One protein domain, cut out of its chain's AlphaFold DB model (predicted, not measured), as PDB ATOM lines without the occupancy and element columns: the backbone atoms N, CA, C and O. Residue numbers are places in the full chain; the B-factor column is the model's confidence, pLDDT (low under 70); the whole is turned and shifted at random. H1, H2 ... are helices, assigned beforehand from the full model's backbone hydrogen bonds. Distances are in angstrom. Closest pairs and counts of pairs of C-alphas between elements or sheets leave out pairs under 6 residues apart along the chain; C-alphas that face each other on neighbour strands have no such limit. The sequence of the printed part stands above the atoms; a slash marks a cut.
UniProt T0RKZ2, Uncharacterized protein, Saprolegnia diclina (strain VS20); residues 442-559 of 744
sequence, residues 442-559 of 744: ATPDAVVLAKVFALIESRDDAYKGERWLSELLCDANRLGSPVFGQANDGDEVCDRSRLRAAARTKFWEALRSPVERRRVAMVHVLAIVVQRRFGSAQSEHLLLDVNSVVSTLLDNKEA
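AT A GLANCE: This is residues 442 to 559 of the 744 residues of an uncharacterized protein of Saprolegnia diclina (strain VS20) (UniProt T0RKZ2). Helices H2, H3 and H4 cross one another to form the core, with H1 folded against H2 as a hairpin on one side and H5 folded back beside H4 on the other. A long link, residues 474 to 494, leads from H2 to H3, and its residues 489 to 494 stick out from the body. The printed part has 118 residues with five named helices, H1 to H5 in that order, and no named strand; the class is all helix. It is compact, with a radius of gyration of the C-alphas of 13.8 A, and spans 37 by 33 by 24 A.

HOW THE PARTS SIT: H1, residues 444 to 457, and H2, residues 462 to 473, form a helical hairpin and touch at Ile 456 and Ala 462, their closest C-alphas, 4.0 A apart. They run opposite ways at a steep tilt of 37 degrees, only just past shallow, and H1 touches H2 with residues 452 to 456 alone. H3, residues 495 to 511, touches H1 with residues 498 to 503 alone; the closest C-alphas, of Asp 445 and Leu 499, are 5.3 A apart. H3 also touches H2, opposite ways at a steep tilt of 52 degrees, with the C-alphas of Leu 472 and Arg 500 closest at 5.6 A. H4, residues 516 to 533, is the hub and touches the other four helices. H4 and H2 run the same way at a steep tilt of 54 degrees, with the C-alphas of Glu 466 and Val 525 closest at 5.3 A. H4 touches H3 with residues 518 to 522 alone; the closest C-alphas, of Leu 511 and Arg 519, are 4.7 A apart. H1 and H4 only just touch, with 3 pairs of C-alphas within 8 A, the closest those of Ile 456 and Ala 521 at 7.1 A. H5, residues 539 to 555, forms a helical hairpin with H4, opposite ways at a shallow tilt of 11 degrees. They only just touch, with 3 pairs of C-alphas within 8 A, the closest those of Val 530 and Leu 542 at 6.2 A. H5 is apart from H1 and H2. In H1, H2, H3, H4 and H5 every O i to N i+4 pair is within hydrogen-bond range.

IN THESE COORDINATES: H1 begins at C-alpha 444, at (9.576, -0.676, -31.882), and measures 20.1 A from first to last C-alpha. H2 measures 16.6 A, H3 24.5 A, and H4, the longest with 18 residues, 26.0 A. H4 begins at C-alpha 516, at (31.996, -15.642, -39.144). H5 measures 24.0 A and ends at C-alpha 555, at (38.483, -13.274, -25.680).

THE WHOLE: The two C-alphas farthest apart, of Glu 492 and Ala 559, are 40.0 A from each other. The printed part has no cut. The link from H2 to H3 is long, and the other three links are tight. Mean pLDDT of the printed part is 82.1; 22 residues are under 70, among them residues 485 to 496.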
ATOM      1  N   ALA A 442       5.494  -6.614 -29.207       66.06
ATOM      2  CA  ALA A 442       6.667  -6.146 -29.948       66.06
ATOM      3  C   ALA A 442       7.023  -4.708 -29.557       66.06
ATOM      4  O   ALA A 442       6.191  -3.811 -29.654       66.06
ATOM      5  N   THR A 443       8.269  -4.471 -29.143       80.31
ATOM      6  CA  THR A 443       8.791  -3.107 -28.989       80.31
ATOM      7  C   THR A 443       9.251  -2.573 -30.349       80.31
ATOM      8  O   THR A 443       9.745  -3.351 -31.174       80.31
ATOM      9  N   PRO A 444       9.133  -1.257 -30.612       79.44
ATOM     10  CA  PRO A 444       9.576  -0.676 -31.882       79.44
ATOM     11  C   PRO A 444      11.067  -0.943 -32.123       79.44
ATOM     12  O   PRO A 444      11.479  -1.179 -33.259       79.44
ATOM     13  N   ASP A 445      11.856  -1.007 -31.047       83.69
ATOM     14  CA  ASP A 445      13.284  -1.303 -31.093       83.69
ATOM     15  C   ASP A 445      13.568  -2.715 -31.613       83.69
ATOM     16  O   ASP A 445      14.441  -2.898 -32.463       83.69
ATOM     17  N   ALA A 446      12.800  -3.713 -31.163       84.75
ATOM     18  CA  ALA A 446      12.947  -5.090 -31.621       84.75
ATOM     19  C   ALA A 446      12.603  -5.236 -33.111       84.75
ATOM     20  O   ALA A 446      13.321  -5.924 -33.833       84.75
ATOM     21  N   VAL A 447      11.556  -4.553 -33.590       85.50
ATOM     22  CA  VAL A 447      11.149  -4.575 -35.009       85.50
ATOM     23  C   VAL A 447      12.224  -3.939 -35.894       85.50
ATOM     24  O   VAL A 447      12.604  -4.506 -36.921       85.50
ATOM     25  N   VAL A 448      12.759  -2.783 -35.491       88.56
ATOM     26  CA  VAL A 448      13.809  -2.096 -36.256       88.56
ATOM     27  C   VAL A 448      15.097  -2.909 -36.274       88.56
ATOM     28  O   VAL A 448      15.669  -3.093 -37.345       88.56
ATOM     29  N   LEU A 449      15.538  -3.440 -35.130       90.69
ATOM     30  CA  LEU A 449      16.755  -4.252 -35.069       90.69
ATOM     31  C   LEU A 449      16.600  -5.571 -35.829       90.69
ATOM     32  O   LEU A 449      17.526  -5.958 -36.535       90.69
ATOM     33  N   ALA A 450      15.434  -6.220 -35.784       90.00
ATOM     34  CA  ALA A 450      15.166  -7.397 -36.613       90.00
ATOM     35  C   ALA A 450      15.307  -7.072 -38.108       90.00
ATOM     36  O   ALA A 450      15.941  -7.823 -38.845       90.00
ATOM     37  N   LYS A 451      14.792  -5.918 -38.550       91.25
ATOM     38  CA  LYS A 451      14.955  -5.458 -39.934       91.25
ATOM     39  C   LYS A 451      16.412  -5.145 -40.280       91.25
ATOM     40  O   LYS A 451      16.859  -5.510 -41.358       91.25
ATOM     41  N   VAL A 452      17.155  -4.491 -39.384       92.81
ATOM     42  CA  VAL A 452      18.587  -4.201 -39.577       92.81
ATOM     43  C   VAL A 452      19.381  -5.494 -39.752       92.81
ATOM     44  O   VAL A 452      20.134  -5.610 -40.711       92.81
ATOM     45  N   PHE A 453      19.180  -6.485 -38.885       92.06
ATOM     46  CA  PHE A 453      19.899  -7.756 -38.982       92.06
ATOM     47  C   PHE A 453      19.461  -8.600 -40.182       92.06
ATOM     48  O   PHE A 453      20.313  -9.219 -40.803       92.06
ATOM     49  N   ALA A 454      18.190  -8.540 -40.590       90.62
ATOM     50  CA  ALA A 454      17.751  -9.144 -41.848       90.62
ATOM     51  C   ALA A 454      18.447  -8.517 -43.072       90.62
ATOM     52  O   ALA A 454      18.766  -9.222 -44.026       90.62
ATOM     53  N   LEU A 455      18.719  -7.203 -43.044       91.25
ATOM     54  CA  LEU A 455      19.510  -6.541 -44.086       91.25
ATOM     55  C   LEU A 455      20.978  -6.974 -44.032       91.25
ATOM     56  O   LEU A 455      21.522  -7.296 -45.076       91.25
ATOM     57  N   ILE A 456      21.598  -7.043 -42.846       89.81
ATOM     58  CA  ILE A 456      22.990  -7.517 -42.675       89.81
ATOM     59  C   ILE A 456      23.159  -8.961 -43.177       89.81
ATOM     60  O   ILE A 456      24.189  -9.317 -43.744       89.81
ATOM     61  N   GLU A 457      22.143  -9.801 -42.980       86.56
ATOM     62  CA  GLU A 457      22.137 -11.187 -43.453       86.56
ATOM     63  C   GLU A 457      21.840 -11.308 -44.958       86.56
ATOM     64  O   GLU A 457      22.173 -12.326 -45.569       86.56
ATOM     65  N   SER A 458      21.277 -10.268 -45.580       84.44
ATOM     66  CA  SER A 458      21.102 -10.193 -47.033       84.44
ATOM     67  C   SER A 458      22.450 -10.048 -47.739       84.44
ATOM     68  O   SER A 458      23.366  -9.415 -47.229       84.44
ATOM     69  N   ARG A 459      22.594 -10.624 -48.937       68.25
ATOM     70  CA  ARG A 459      23.801 -10.451 -49.768       68.25
ATOM     71  C   ARG A 459      23.840  -9.069 -50.423       68.25
ATOM     72  O   ARG A 459      24.854  -8.394 -50.362       68.25
ATOM     73  N   ASP A 460      22.713  -8.640 -50.985       68.44
ATOM     74  CA  ASP A 460      22.631  -7.404 -51.772       68.44
ATOM     75  C   ASP A 460      22.504  -6.141 -50.906       68.44
ATOM     76  O   ASP A 460      22.878  -5.048 -51.326       68.44
ATOM     77  N   ASP A 461      21.957  -6.280 -49.694       81.19
ATOM     78  CA  ASP A 461      21.619  -5.152 -48.819       81.19
ATOM     79  C   ASP A 461      22.423  -5.128 -47.506       81.19
ATOM     80  O   ASP A 461      22.139  -4.289 -46.643       81.19
ATOM     81  N   ALA A 462      23.439  -5.994 -47.359       83.00
ATOM     82  CA  ALA A 462      24.287  -6.076 -46.161       83.00
ATOM     83  C   ALA A 462      24.781  -4.696 -45.722       83.00
ATOM     84  O   ALA A 462      24.566  -4.279 -44.582       83.00
ATOM     85  N   TYR A 463      25.335  -3.939 -46.671       82.56
ATOM     86  CA  TYR A 463      25.886  -2.612 -46.421       82.56
ATOM     87  C   TYR A 463      24.837  -1.614 -45.902       82.56
ATOM     88  O   TYR A 463      25.162  -0.738 -45.099       82.56
ATOM     89  N   LYS A 464      23.560  -1.724 -46.317       86.44
ATOM     90  CA  LYS A 464      22.481  -0.866 -45.791       86.44
ATOM     91  C   LYS A 464      22.245  -1.175 -44.322       86.44
ATOM     92  O   LYS A 464      22.078  -0.253 -43.526       86.44
ATOM     93  N   GLY A 465      22.243  -2.462 -43.976       89.81
ATOM     94  CA  GLY A 465      22.140  -2.936 -42.603       89.81
ATOM     95  C   GLY A 465      23.307  -2.459 -41.739       89.81
ATOM     96  O   GLY A 465      23.077  -1.872 -40.682       89.81
ATOM     97  N   GLU A 466      24.545  -2.619 -42.215       90.12
ATOM     98  CA  GLU A 466      25.764  -2.146 -41.540       90.12
ATOM     99  C   GLU A 466      25.724  -0.624 -41.309       90.12
ATOM    100  O   GLU A 466      25.936  -0.136 -40.194       90.12
ATOM    101  N   ARG A 467      25.342   0.140 -42.340       88.06
ATOM    102  CA  ARG A 467      25.161   1.596 -42.274       88.06
ATOM    103  C   ARG A 467      24.100   1.991 -41.252       88.06
ATOM    104  O   ARG A 467      24.343   2.883 -40.440       88.06
ATOM    105  N   TRP A 468      22.933   1.348 -41.266       91.44
ATOM    106  CA  TRP A 468      21.861   1.649 -40.314       91.44
ATOM    107  C   TRP A 468      22.279   1.315 -38.885       91.44
ATOM    108  O   TRP A 468      22.031   2.111 -37.984       91.44
ATOM    109  N   LEU A 469      22.964   0.188 -38.673       92.44
ATOM    110  CA  LEU A 469      23.475  -0.169 -37.354       92.44
ATOM    111  C   LEU A 469      24.498   0.862 -36.857       92.44
ATOM    112  O   LEU A 469      24.388   1.320 -35.723       92.44
ATOM    113  N   SER A 470      25.426   1.306 -37.712       89.81
ATOM    114  CA  SER A 470      26.400   2.352 -37.360       89.81
ATOM    115  C   SER A 470      25.733   3.674 -36.944       89.81
ATOM    116  O   SER A 470      26.171   4.310 -35.983       89.81
ATOM    117  N   GLU A 471      24.641   4.065 -37.616       88.44
ATOM    118  CA  GLU A 471      23.858   5.262 -37.287       88.44
ATOM    119  C   GLU A 471      23.181   5.133 -35.923       88.44
ATOM    120  O   GLU A 471      23.193   6.079 -35.142       88.44
ATOM    121  N   LEU A 472      22.616   3.959 -35.621       89.00
ATOM    122  CA  LEU A 472      21.972   3.698 -34.334       89.00
ATOM    123  C   LEU A 472      22.977   3.698 -33.174       89.00
ATOM    124  O   LEU A 472      22.644   4.152 -32.078       89.00
ATOM    125  N   LEU A 473      24.195   3.202 -33.413       88.62
ATOM    126  CA  LEU A 473      25.265   3.136 -32.416       88.62
ATOM    127  C   LEU A 473      25.867   4.513 -32.105       88.62
ATOM    128  O   LEU A 473      26.212   4.781 -30.950       88.62
ATOM    129  N   CYS A 474      25.968   5.388 -33.108       83.19
ATOM    130  CA  CYS A 474      26.510   6.732 -32.946       83.19
ATOM    131  C   CYS A 474      25.480   7.690 -32.326       83.19
ATOM    132  O   CYS A 474      24.286   7.663 -32.629       83.19
ATOM    133  N   ASP A 475      25.946   8.594 -31.466       75.00
ATOM    134  CA  ASP A 475      25.144   9.737 -31.039       75.00
ATOM    135  C   ASP A 475      25.580  10.983 -31.806       75.00
ATOM    136  O   ASP A 475      26.702  11.461 -31.636       75.00
ATOM    137  N   ALA A 476      24.682  11.526 -32.631       68.38
ATOM    138  CA  ALA A 476      24.924  12.760 -33.375       68.38
ATOM    139  C   ALA A 476      25.281  13.940 -32.453       68.38
ATOM    140  O   ALA A 476      25.999  14.843 -32.870       68.38
ATOM    141  N   ASN A 477      24.828  13.910 -31.194       66.75
ATOM    142  CA  ASN A 477      25.095  14.956 -30.211       66.75
ATOM    143  C   ASN A 477      26.365  14.695 -29.379       66.75
ATOM    144  O   ASN A 477      26.788  15.572 -28.629       66.75
ATOM    145  N   ARG A 478      26.968  13.499 -29.475       71.38
ATOM    146  CA  ARG A 478      28.162  13.094 -28.707       71.38
ATOM    147  C   ARG A 478      29.185  12.365 -29.574       71.38
ATOM    148  O   ARG A 478      29.675  11.296 -29.225       71.38
ATOM    149  N   LEU A 479      29.545  12.960 -30.707       67.62
ATOM    150  CA  LEU A 479      30.529  12.357 -31.610       67.62
ATOM    151  C   LEU A 479      31.925  12.217 -30.966       67.62
ATOM    152  O   LEU A 479      32.673  11.314 -31.332       67.62
ATOM    153  N   GLY A 480      32.253  13.035 -29.959       66.94
ATOM    154  CA  GLY A 480      33.531  12.981 -29.240       66.94
ATOM    155  C   GLY A 480      33.674  11.857 -28.202       66.94
ATOM    156  O   GLY A 480      34.799  11.557 -27.820       66.94
ATOM    157  N   SER A 481      32.592  11.205 -27.758       72.06
ATOM    158  CA  SER A 481      32.654  10.184 -26.693       72.06
ATOM    159  C   SER A 481      32.759   8.754 -27.238       72.06
ATOM    160  O   SER A 481      32.088   8.467 -28.234       72.06
ATOM    161  N   PRO A 482      33.507   7.843 -26.582       76.19
ATOM    162  CA  PRO A 482      33.579   6.440 -26.989       76.19
ATOM    163  C   PRO A 482      32.189   5.790 -27.076       76.19
ATOM    164  O   PRO A 482      31.324   6.011 -26.227       76.19
ATOM    165  N   VAL A 483      31.973   4.985 -28.113       82.38
ATOM    166  CA  VAL A 483      30.701   4.302 -28.401       82.38
ATOM    167  C   VAL A 483      30.610   2.951 -27.693       82.38
ATOM    168  O   VAL A 483      29.534   2.578 -27.222       82.38
ATOM    169  N   PHE A 484      31.723   2.230 -27.626       80.94
ATOM    170  CA  PHE A 484      31.833   0.855 -27.148       80.94
ATOM    171  C   PHE A 484      32.505   0.763 -25.769       80.94
ATOM    172  O   PHE A 484      32.273  -0.211 -25.059       80.94
ATOM    173  N   GLY A 485      33.278   1.784 -25.375       59.66
ATOM    174  CA  GLY A 485      34.085   1.791 -24.146       59.66
ATOM    175  C   GLY A 485      33.456   2.387 -22.874       59.66
ATOM    176  O   GLY A 485      34.159   2.489 -21.872       59.66
ATOM    177  N   GLN A 486      32.184   2.817 -22.865       58.03
ATOM    178  CA  GLN A 486      31.559   3.447 -21.681       58.03
ATOM    179  C   GLN A 486      30.398   2.629 -21.098       58.03
ATOM    180  O   GLN A 486      29.544   2.127 -21.834       58.03
ATOM    181  N   ALA A 487      30.335   2.555 -19.761       51.00
ATOM    182  CA  ALA A 487      29.131   2.154 -19.036       51.00
ATOM    183  C   ALA A 487      28.009   3.177 -19.295       51.00
ATOM    184  O   ALA A 487      28.283   4.352 -19.538       51.00
ATOM    185  N   ASN A 488      26.749   2.730 -19.280       48.34
ATOM    186  CA  ASN A 488      25.567   3.575 -19.494       48.34
ATOM    187  C   ASN A 488      25.334   4.525 -18.301       48.34
ATOM    188  O   ASN A 488      24.305   4.439 -17.633       48.34
ATOM    189  N   ASP A 489      26.273   5.417 -18.014       42.81
ATOM    190  CA  ASP A 489      26.141   6.351 -16.909       42.81
ATOM    191  C   ASP A 489      25.429   7.619 -17.388       42.81
ATOM    192  O   ASP A 489      26.009   8.519 -17.991       42.81
ATOM    193  N   GLY A 490      24.126   7.649 -17.096       49.03
ATOM    194  CA  GLY A 490      23.465   8.859 -16.613       49.03
ATOM    195  C   GLY A 490      23.008   9.895 -17.634       49.03
ATOM    196  O   GLY A 490      23.317  11.063 -17.447       49.03
ATOM    197  N   ASP A 491      22.179   9.526 -18.615       41.25
ATOM    198  CA  ASP A 491      21.315  10.515 -19.274       41.25
ATOM    199  C   ASP A 491      19.935   9.968 -19.624       41.25
ATOM    200  O   ASP A 491      19.753   8.772 -19.854       41.25
ATOM    201  N   GLU A 492      18.970  10.885 -19.606       44.81
ATOM    202  CA  GLU A 492      17.524  10.688 -19.655       44.81
ATOM    203  C   GLU A 492      17.047   9.511 -20.523       44.81
ATOM    204  O   GLU A 492      17.513   9.249 -21.639       44.81
ATOM    205  N   VAL A 493      16.035   8.813 -19.999       47.66
ATOM    206  CA  VAL A 493      15.309   7.717 -20.649       47.66
ATOM    207  C   VAL A 493      14.506   8.268 -21.837       47.66
ATOM    208  O   VAL A 493      13.290   8.413 -21.785       47.66
ATOM    209  N   CYS A 494      15.197   8.619 -22.916       55.59
ATOM    210  CA  CYS A 494      14.616   8.924 -24.213       55.59
ATOM    211  C   CYS A 494      14.492   7.621 -25.019       55.59
ATOM    212  O   CYS A 494      15.374   6.766 -24.975       55.59
ATOM    213  N   ASP A 495      13.447   7.468 -25.837       61.62
ATOM    214  CA  ASP A 495      13.278   6.289 -26.708       61.62
ATOM    215  C   ASP A 495      14.514   6.007 -27.587       61.62
ATOM    216  O   ASP A 495      14.817   4.861 -27.909       61.62
ATOM    217  N   ARG A 496      15.282   7.048 -27.942       69.50
ATOM    218  CA  ARG A 496      16.537   6.902 -28.696       69.50
ATOM    219  C   ARG A 496      17.677   6.281 -27.882       69.50
ATOM    220  O   ARG A 496      18.485   5.561 -28.465       69.50
ATOM    221  N   SER A 497      17.755   6.522 -26.570       74.50
ATOM    222  CA  SER A 497      18.792   5.911 -25.726       74.50
ATOM    223  C   SER A 497      18.518   4.421 -25.500       74.50
ATOM    224  O   SER A 497      19.454   3.622 -25.542       74.50
ATOM    225  N   ARG A 498      17.241   4.023 -25.396       80.12
ATOM    226  CA  ARG A 498      16.816   2.609 -25.344       80.12
ATOM    227  C   ARG A 498      17.151   1.843 -26.624       80.12
ATOM    228  O   ARG A 498      17.813   0.809 -26.546       80.12
ATOM    229  N   LEU A 499      16.787   2.385 -27.790       84.62
ATOM    230  CA  LEU A 499      17.117   1.780 -29.083       84.62
ATOM    231  C   LEU A 499      18.630   1.612 -29.269       84.62
ATOM    232  O   LEU A 499      19.089   0.565 -29.722       84.62
ATOM    233  N   ARG A 500      19.419   2.622 -28.886       86.38
ATOM    234  CA  ARG A 500      20.883   2.568 -28.958       86.38
ATOM    235  C   ARG A 500      21.469   1.512 -28.028       86.38
ATOM    236  O   ARG A 500      22.364   0.777 -28.438       86.38
ATOM    237  N   ALA A 501      20.966   1.410 -26.798       84.38
ATOM    238  CA  ALA A 501      21.383   0.362 -25.873       84.38
ATOM    239  C   ALA A 501      21.077  -1.032 -26.447       84.38
ATOM    240  O   ALA A 501      21.955  -1.891 -26.459       84.38
ATOM    241  N   ALA A 502      19.882  -1.232 -27.013       87.75
ATOM    242  CA  ALA A 502      19.517  -2.482 -27.677       87.75
ATOM    243  C   ALA A 502      20.404  -2.782 -28.903       87.75
ATOM    244  O   ALA A 502      20.837  -3.921 -29.083       87.75
ATOM    245  N   ALA A 503      20.736  -1.765 -29.707       90.75
ATOM    246  CA  ALA A 503      21.654  -1.886 -30.837       90.75
ATOM    247  C   ALA A 503      23.066  -2.302 -30.393       90.75
ATOM    248  O   ALA A 503      23.648  -3.203 -30.992       90.75
ATOM    249  N   ARG A 504      23.595  -1.709 -29.311       90.31
ATOM    250  CA  ARG A 504      24.892  -2.091 -28.718       90.31
ATOM    251  C   ARG A 504      24.879  -3.531 -28.217       90.31
ATOM    252  O   ARG A 504      25.815  -4.274 -28.493       90.31
ATOM    253  N   THR A 505      23.820  -3.945 -27.524       90.38
ATOM    254  CA  THR A 505      23.676  -5.335 -27.072       90.38
ATOM    255  C   THR A 505      23.701  -6.294 -28.258       90.38
ATOM    256  O   THR A 505      24.481  -7.244 -28.259       90.38
ATOM    257  N   LYS A 506      22.928  -6.003 -29.312       92.56
ATOM    258  CA  LYS A 506      22.903  -6.820 -30.532       92.56
ATOM    259  C   LYS A 506      24.237  -6.838 -31.278       92.56
ATOM    260  O   LYS A 506      24.618  -7.887 -31.788       92.56
ATOM    261  N   PHE A 507      24.957  -5.717 -31.313       95.00
ATOM    262  CA  PHE A 507      26.306  -5.644 -31.873       95.00
ATOM    263  C   PHE A 507      27.255  -6.615 -31.157       95.00
ATOM    264  O   PHE A 507      27.894  -7.444 -31.802       95.00
ATOM    265  N   TRP A 508      27.299  -6.585 -29.821       94.50
ATOM    266  CA  TRP A 508      28.161  -7.482 -29.047       94.50
ATOM    267  C   TRP A 508      27.735  -8.950 -29.136       94.50
ATOM    268  O   TRP A 508      28.592  -9.828 -29.204       94.50
ATOM    269  N   GLU A 509      26.428  -9.232 -29.167       93.62
ATOM    270  CA  GLU A 509      25.903 -10.581 -29.424       93.62
ATOM    271  C   GLU A 509      26.369 -11.115 -30.786       93.62
ATOM    272  O   GLU A 509      26.790 -12.267 -30.889       93.62
ATOM    273  N   ALA A 510      26.322 -10.281 -31.826       93.88
ATOM    274  CA  ALA A 510      26.744 -10.651 -33.171       93.88
ATOM    275  C   ALA A 510      28.266 -10.812 -33.286       93.88
ATOM    276  O   ALA A 510      28.723 -11.758 -33.923       93.88
ATOM    277  N   LEU A 511      29.050  -9.957 -32.620       94.19
ATOM    278  CA  LEU A 511      30.512 -10.058 -32.587       94.19
ATOM    279  C   LEU A 511      30.991 -11.330 -31.866       94.19
ATOM    280  O   LEU A 511      32.001 -11.910 -32.244       94.19
ATOM    281  N   ARG A 512      30.252 -11.794 -30.850       94.56
ATOM    282  CA  ARG A 512      30.511 -13.067 -30.145       94.56
ATOM    283  C   ARG A 512      29.858 -14.278 -30.812       94.56
ATOM    284  O   ARG A 512      29.908 -15.383 -30.275       94.56
ATOM    285  N   SER A 513      29.204 -14.089 -31.955       92.38
ATOM    286  CA  SER A 513      28.520 -15.172 -32.651       92.38
ATOM    287  C   SER A 513      29.532 -16.156 -33.251       92.38
ATOM    288  O   SER A 513      30.536 -15.723 -33.818       92.38
ATOM    289  N   PRO A 514      29.256 -17.474 -33.240       88.31
ATOM    290  CA  PRO A 514      30.095 -18.441 -33.953       88.31
ATOM    291  C   PRO A 514      30.061 -18.240 -35.478       88.31
ATOM    292  O   PRO A 514      30.948 -18.719 -36.177       88.31
ATOM    293  N   VAL A 515      29.076 -17.500 -36.001       89.69
ATOM    294  CA  VAL A 515      28.930 -17.215 -37.433       89.69
ATOM    295  C   VAL A 515      29.920 -16.135 -37.870       89.69
ATOM    296  O   VAL A 515      29.745 -14.961 -37.547       89.69
ATOM    297  N   GLU A 516      30.926 -16.521 -38.653       87.75
ATOM    298  CA  GLU A 516      31.996 -15.642 -39.144       87.75
ATOM    299  C   GLU A 516      31.476 -14.415 -39.896       87.75
ATOM    300  O   GLU A 516      31.834 -13.290 -39.559       87.75
ATOM    301  N   ARG A 517      30.541 -14.602 -40.834       85.94
ATOM    302  CA  ARG A 517      29.940 -13.505 -41.609       85.94
ATOM    303  C   ARG A 517      29.330 -12.408 -40.730       85.94
ATOM    304  O   ARG A 517      29.434 -11.229 -41.055       85.94
ATOM    305  N   ARG A 518      28.723 -12.773 -39.591       90.56
ATOM    306  CA  ARG A 518      28.196 -11.784 -38.635       90.56
ATOM    307  C   ARG A 518      29.323 -11.003 -37.964       90.56
ATOM    308  O   ARG A 518      29.177  -9.800 -37.776       90.56
ATOM    309  N   ARG A 519      30.440 -11.658 -37.633       92.38
ATOM    310  CA  ARG A 519      31.616 -10.999 -37.044       92.38
ATOM    311  C   ARG A 519      32.287 -10.056 -38.042       92.38
ATOM    312  O   ARG A 519      32.550  -8.915 -37.676       92.38
ATOM    313  N   VAL A 520      32.448 -10.476 -39.302       89.44
ATOM    314  CA  VAL A 520      32.931  -9.619 -40.404       89.44
ATOM    315  C   VAL A 520      32.060  -8.364 -40.537       89.44
ATOM    316  O   VAL A 520      32.578  -7.250 -40.499       89.44
ATOM    317  N   ALA A 521      30.732  -8.518 -40.566       91.00
ATOM    318  CA  ALA A 521      29.815  -7.379 -40.626       91.00
ATOM    319  C   ALA A 521      29.958  -6.431 -39.419       91.00
ATOM    320  O   ALA A 521      29.886  -5.215 -39.572       91.00
ATOM    321  N   MET A 522      30.190  -6.948 -38.204       94.94
ATOM    322  CA  MET A 522      30.418  -6.090 -37.030       94.94
ATOM    323  C   MET A 522      31.745  -5.327 -37.115       94.94
ATOM    324  O   MET A 522      31.816  -4.178 -36.676       94.94
ATOM    325  N   VAL A 523      32.780  -5.914 -37.716       92.75
ATOM    326  CA  VAL A 523      34.036  -5.208 -38.000       92.75
ATOM    327  C   VAL A 523      33.826  -4.102 -39.041       92.75
ATOM    328  O   VAL A 523      34.329  -2.995 -38.855       92.75
ATOM    329  N   HIS A 524      33.024  -4.337 -40.083       90.06
ATOM    330  CA  HIS A 524      32.636  -3.274 -41.019       90.06
ATOM    331  C   HIS A 524      31.834  -2.167 -40.330       90.06
ATOM    332  O   HIS A 524      32.093  -0.985 -40.544       90.06
ATOM    333  N   VAL A 525      30.905  -2.524 -39.438       92.69
ATOM    334  CA  VAL A 525      30.159  -1.549 -38.629       92.69
ATOM    335  C   VAL A 525      31.108  -0.717 -37.766       92.69
ATOM    336  O   VAL A 525      30.934   0.499 -37.705       92.69
ATOM    337  N   LEU A 526      32.127  -1.323 -37.145       92.75
ATOM    338  CA  LEU A 526      33.179  -0.592 -36.431       92.75
ATOM    339  C   LEU A 526      33.905   0.384 -37.367       92.75
ATOM    340  O   LEU A 526      34.046   1.552 -37.009       92.75
ATOM    341  N   ALA A 527      34.324  -0.062 -38.555       89.06
ATOM    342  CA  ALA A 527      34.992   0.795 -39.534       89.06
ATOM    343  C   ALA A 527      34.117   2.003 -39.914       89.06
ATOM    344  O   ALA A 527      34.586   3.138 -39.863       89.06
ATOM    345  N   ILE A 528      32.822   1.793 -40.174       87.94
ATOM    346  CA  ILE A 528      31.877   2.877 -40.475       87.94
ATOM    347  C   ILE A 528      31.702   3.809 -39.264       87.94
ATOM    348  O   ILE A 528      31.684   5.027 -39.424       87.94
ATOM    349  N   VAL A 529      31.596   3.281 -38.038       88.19
ATOM    350  CA  VAL A 529      31.519   4.102 -36.810       88.19
ATOM    351  C   VAL A 529      32.763   4.979 -36.662       88.19
ATOM    352  O   VAL A 529      32.636   6.166 -36.348       88.19
ATOM    353  N   VAL A 530      33.950   4.423 -36.920       86.81
ATOM    354  CA  VAL A 530      35.212   5.166 -36.926       86.81
ATOM    355  C   VAL A 530      35.172   6.255 -37.996       86.81
ATOM    356  O   VAL A 530      35.335   7.422 -37.649       86.81
ATOM    357  N   GLN A 531      34.851   5.924 -39.251       83.81
ATOM    358  CA  GLN A 531      34.745   6.880 -40.365       83.81
ATOM    359  C   GLN A 531      33.772   8.035 -40.067       83.81
ATOM    360  O   GLN A 531      34.084   9.197 -40.319       83.81
ATOM    361  N   ARG A 532      32.601   7.744 -39.477       82.88
ATOM    362  CA  ARG A 532      31.584   8.753 -39.114       82.88
ATOM    363  C   ARG A 532      32.083   9.765 -38.092       82.88
ATOM    364  O   ARG A 532      31.661  10.920 -38.113       82.88
ATOM    365  N   ARG A 533      32.922   9.315 -37.160       80.56
ATOM    366  CA  ARG A 533      33.374  10.109 -36.011       80.56
ATOM    367  C   ARG A 533      34.754  10.715 -36.216       80.56
ATOM    368  O   ARG A 533      35.114  11.663 -35.514       80.56
ATOM    369  N   PHE A 534      35.507  10.212 -37.182       74.56
ATOM    370  CA  PHE A 534      36.825  10.715 -37.513       74.56
ATOM    371  C   PHE A 534      36.778  12.211 -37.872       74.56
ATOM    372  O   PHE A 534      35.882  12.665 -38.581       74.56
ATOM    373  N   GLY A 535      37.704  12.995 -37.311       65.50
ATOM    374  CA  GLY A 535      37.737  14.465 -37.404       65.50
ATOM    375  C   GLY A 535      36.914  15.206 -36.343       65.50
ATOM    376  O   GLY A 535      37.242  16.333 -35.996       65.50
ATOM    377  N   SER A 536      35.879  14.576 -35.778       69.69
ATOM    378  CA  SER A 536      35.111  15.132 -34.645       69.69
ATOM    379  C   SER A 536      35.544  14.574 -33.286       69.69
ATOM    380  O   SER A 536      35.363  15.222 -32.256       69.69
ATOM    381  N   ALA A 537      36.124  13.373 -33.285       63.72
ATOM    382  CA  ALA A 537      36.699  12.717 -32.122       63.72
ATOM    383  C   ALA A 537      38.227  12.700 -32.218       63.72
ATOM    384  O   ALA A 537      38.787  12.563 -33.306       63.72
ATOM    385  N   GLN A 538      38.893  12.782 -31.067       71.88
ATOM    386  CA  GLN A 538      40.332  12.543 -30.977       71.88
ATOM    387  C   GLN A 538      40.644  11.080 -31.323       71.88
ATOM    388  O   GLN A 538      39.878  10.182 -30.963       71.88
ATOM    389  N   SER A 539      41.777  10.834 -31.989       73.31
ATOM    390  CA  SER A 539      42.212   9.486 -32.389       73.31
ATOM    391  C   SER A 539      42.243   8.506 -31.211       73.31
ATOM    392  O   SER A 539      41.856   7.356 -31.374       73.31
ATOM    393  N   GLU A 540      42.599   8.974 -30.012       77.75
ATOM    394  CA  GLU A 540      42.591   8.187 -28.773       77.75
ATOM    395  C   GLU A 540      41.198   7.620 -28.446       77.75
ATOM    396  O   GLU A 540      41.055   6.441 -28.132       77.75
ATOM    397  N   HIS A 541      40.132   8.415 -28.591       82.62
ATOM    398  CA  HIS A 541      38.763   7.949 -28.340       82.62
ATOM    399  C   HIS A 541      38.284   6.926 -29.370       82.62
ATOM    400  O   HIS A 541      37.524   6.022 -29.026       82.62
ATOM    401  N   LEU A 542      38.720   7.058 -30.625       85.62
ATOM    402  CA  LEU A 542      38.435   6.069 -31.666       85.62
ATOM    403  C   LEU A 542      39.190   4.764 -31.397       85.62
ATOM    404  O   LEU A 542      38.629   3.684 -31.560       85.62
ATOM    405  N   LEU A 543      40.432   4.855 -30.916       87.06
ATOM    406  CA  LEU A 543      41.227   3.690 -30.539       87.06
ATOM    407  C   LEU A 543      40.675   2.960 -29.316       87.06
ATOM    408  O   LEU A 543      40.738   1.737 -29.295       87.06
ATOM    409  N   LEU A 544      40.067   3.646 -28.344       87.44
ATOM    410  CA  LEU A 544      39.368   2.983 -27.230       87.44
ATOM    411  C   LEU A 544      38.225   2.080 -27.717       87.44
ATOM    412  O   LEU A 544      38.032   0.969 -27.215       87.44
ATOM    413  N   ASP A 545      37.477   2.547 -28.712       89.00
ATOM    414  CA  ASP A 545      36.398   1.784 -29.332       89.00
ATOM    415  C   ASP A 545      36.919   0.585 -30.124       89.00
ATOM    416  O   ASP A 545      36.410  -0.527 -29.964       89.00
ATOM    417  N   VAL A 546      37.976   0.789 -30.916       91.69
ATOM    418  CA  VAL A 546      38.658  -0.298 -31.628       91.69
ATOM    419  C   VAL A 546      39.219  -1.317 -30.637       91.69
ATOM    420  O   VAL A 546      38.997  -2.512 -30.807       91.69
ATOM    421  N   ASN A 547      39.872  -0.871 -29.562       91.19
ATOM    422  CA  ASN A 547      40.463  -1.750 -28.560       91.19
ATOM    423  C   ASN A 547      39.395  -2.562 -27.811       91.19
ATOM    424  O   ASN A 547      39.601  -3.740 -27.558       91.19
ATOM    425  N   SER A 548      38.213  -1.990 -27.550       90.75
ATOM    426  CA  SER A 548      37.082  -2.725 -26.953       90.75
ATOM    427  C   SER A 548      36.611  -3.888 -27.841       90.75
ATOM    428  O   SER A 548      36.314  -4.986 -27.356       90.75
ATOM    429  N   VAL A 549      36.564  -3.663 -29.160       93.12
ATOM    430  CA  VAL A 549      36.245  -4.708 -30.145       93.12
ATOM    431  C   VAL A 549      37.371  -5.736 -30.223       93.12
ATOM    432  O   VAL A 549      37.094  -6.932 -30.151       93.12
ATOM    433  N   VAL A 550      38.629  -5.290 -30.289       93.38
ATOM    434  CA  VAL A 550      39.817  -6.159 -30.293       93.38
ATOM    435  C   VAL A 550      39.838  -7.060 -29.062       93.38
ATOM    436  O   VAL A 550      39.970  -8.268 -29.219       93.38
ATOM    437  N   SER A 551      39.648  -6.528 -27.853       92.19
ATOM    438  CA  SER A 551      39.612  -7.333 -26.625       92.19
ATOM    439  C   SER A 551      38.544  -8.423 -26.697       92.19
ATOM    440  O   SER A 551      38.824  -9.571 -26.374       92.19
ATOM    441  N   THR A 552      37.356  -8.105 -27.215       92.94
ATOM    442  CA  THR A 552      36.287  -9.103 -27.368       92.94
ATOM    443  C   THR A 552      36.642 -10.182 -28.399       92.94
ATOM    444  O   THR A 552      36.344 -11.355 -28.185       92.94
ATOM    445  N   LEU A 553      37.282  -9.816 -29.514       93.25
ATOM    446  CA  LEU A 553      37.756 -10.782 -30.514       93.25
ATOM    447  C   LEU A 553      38.847 -11.700 -29.945       93.25
ATOM    448  O   LEU A 553      38.823 -12.906 -30.191       93.25
ATOM    449  N   LEU A 554      39.761 -11.146 -29.145       91.25
ATOM    450  CA  LEU A 554      40.797 -11.906 -28.445       91.25
ATOM    451  C   LEU A 554      40.193 -12.874 -27.420       91.25
ATOM    452  O   LEU A 554      40.573 -14.045 -27.394       91.25
ATOM    453  N   ASP A 555      39.206 -12.430 -26.641       91.50
ATOM    454  CA  ASP A 555      38.483 -13.274 -25.680       91.50
ATOM    455  C   ASP A 555      37.750 -14.433 -26.378       91.50
ATOM    456  O   ASP A 555      37.719 -15.559 -25.875       91.50
ATOM    457  N   ASN A 556      37.215 -14.180 -27.578       89.19
ATOM    458  CA  ASN A 556      36.589 -15.193 -28.429       89.19
ATOM    459  C   ASN A 556      37.598 -16.106 -29.148       89.19
ATOM    460  O   ASN A 556      37.173 -17.032 -29.840       89.19
ATOM    461  N   LYS A 557      38.909 -15.871 -28.992       90.00
ATOM    462  CA  LYS A 557      39.990 -16.578 -29.700       90.00
ATOM    463  C   LYS A 557      39.822 -16.535 -31.221       90.00
ATOM    464  O   LYS A 557      39.966 -17.555 -31.892       90.00
ATOM    465  N   GLU A 558      39.487 -15.361 -31.753       90.88
ATOM    466  CA  GLU A 558      39.365 -15.167 -33.196       90.88
ATOM    467  C   GLU A 558      40.669 -15.537 -33.910       90.88
ATOM    468  O   GLU A 558      41.741 -15.059 -33.543       90.88
ATOM    469  N   ALA A 559      40.557 -16.354 -34.954       86.50
ATOM    470  CA  ALA A 559      41.678 -16.747 -35.802       86.50
ATOM    471  C   ALA A 559      41.405 -16.491 -37.290       86.50
ATOM    472  O   ALA A 559      42.310 -16.670 -38.102       86.50
TER     473      ALA A 559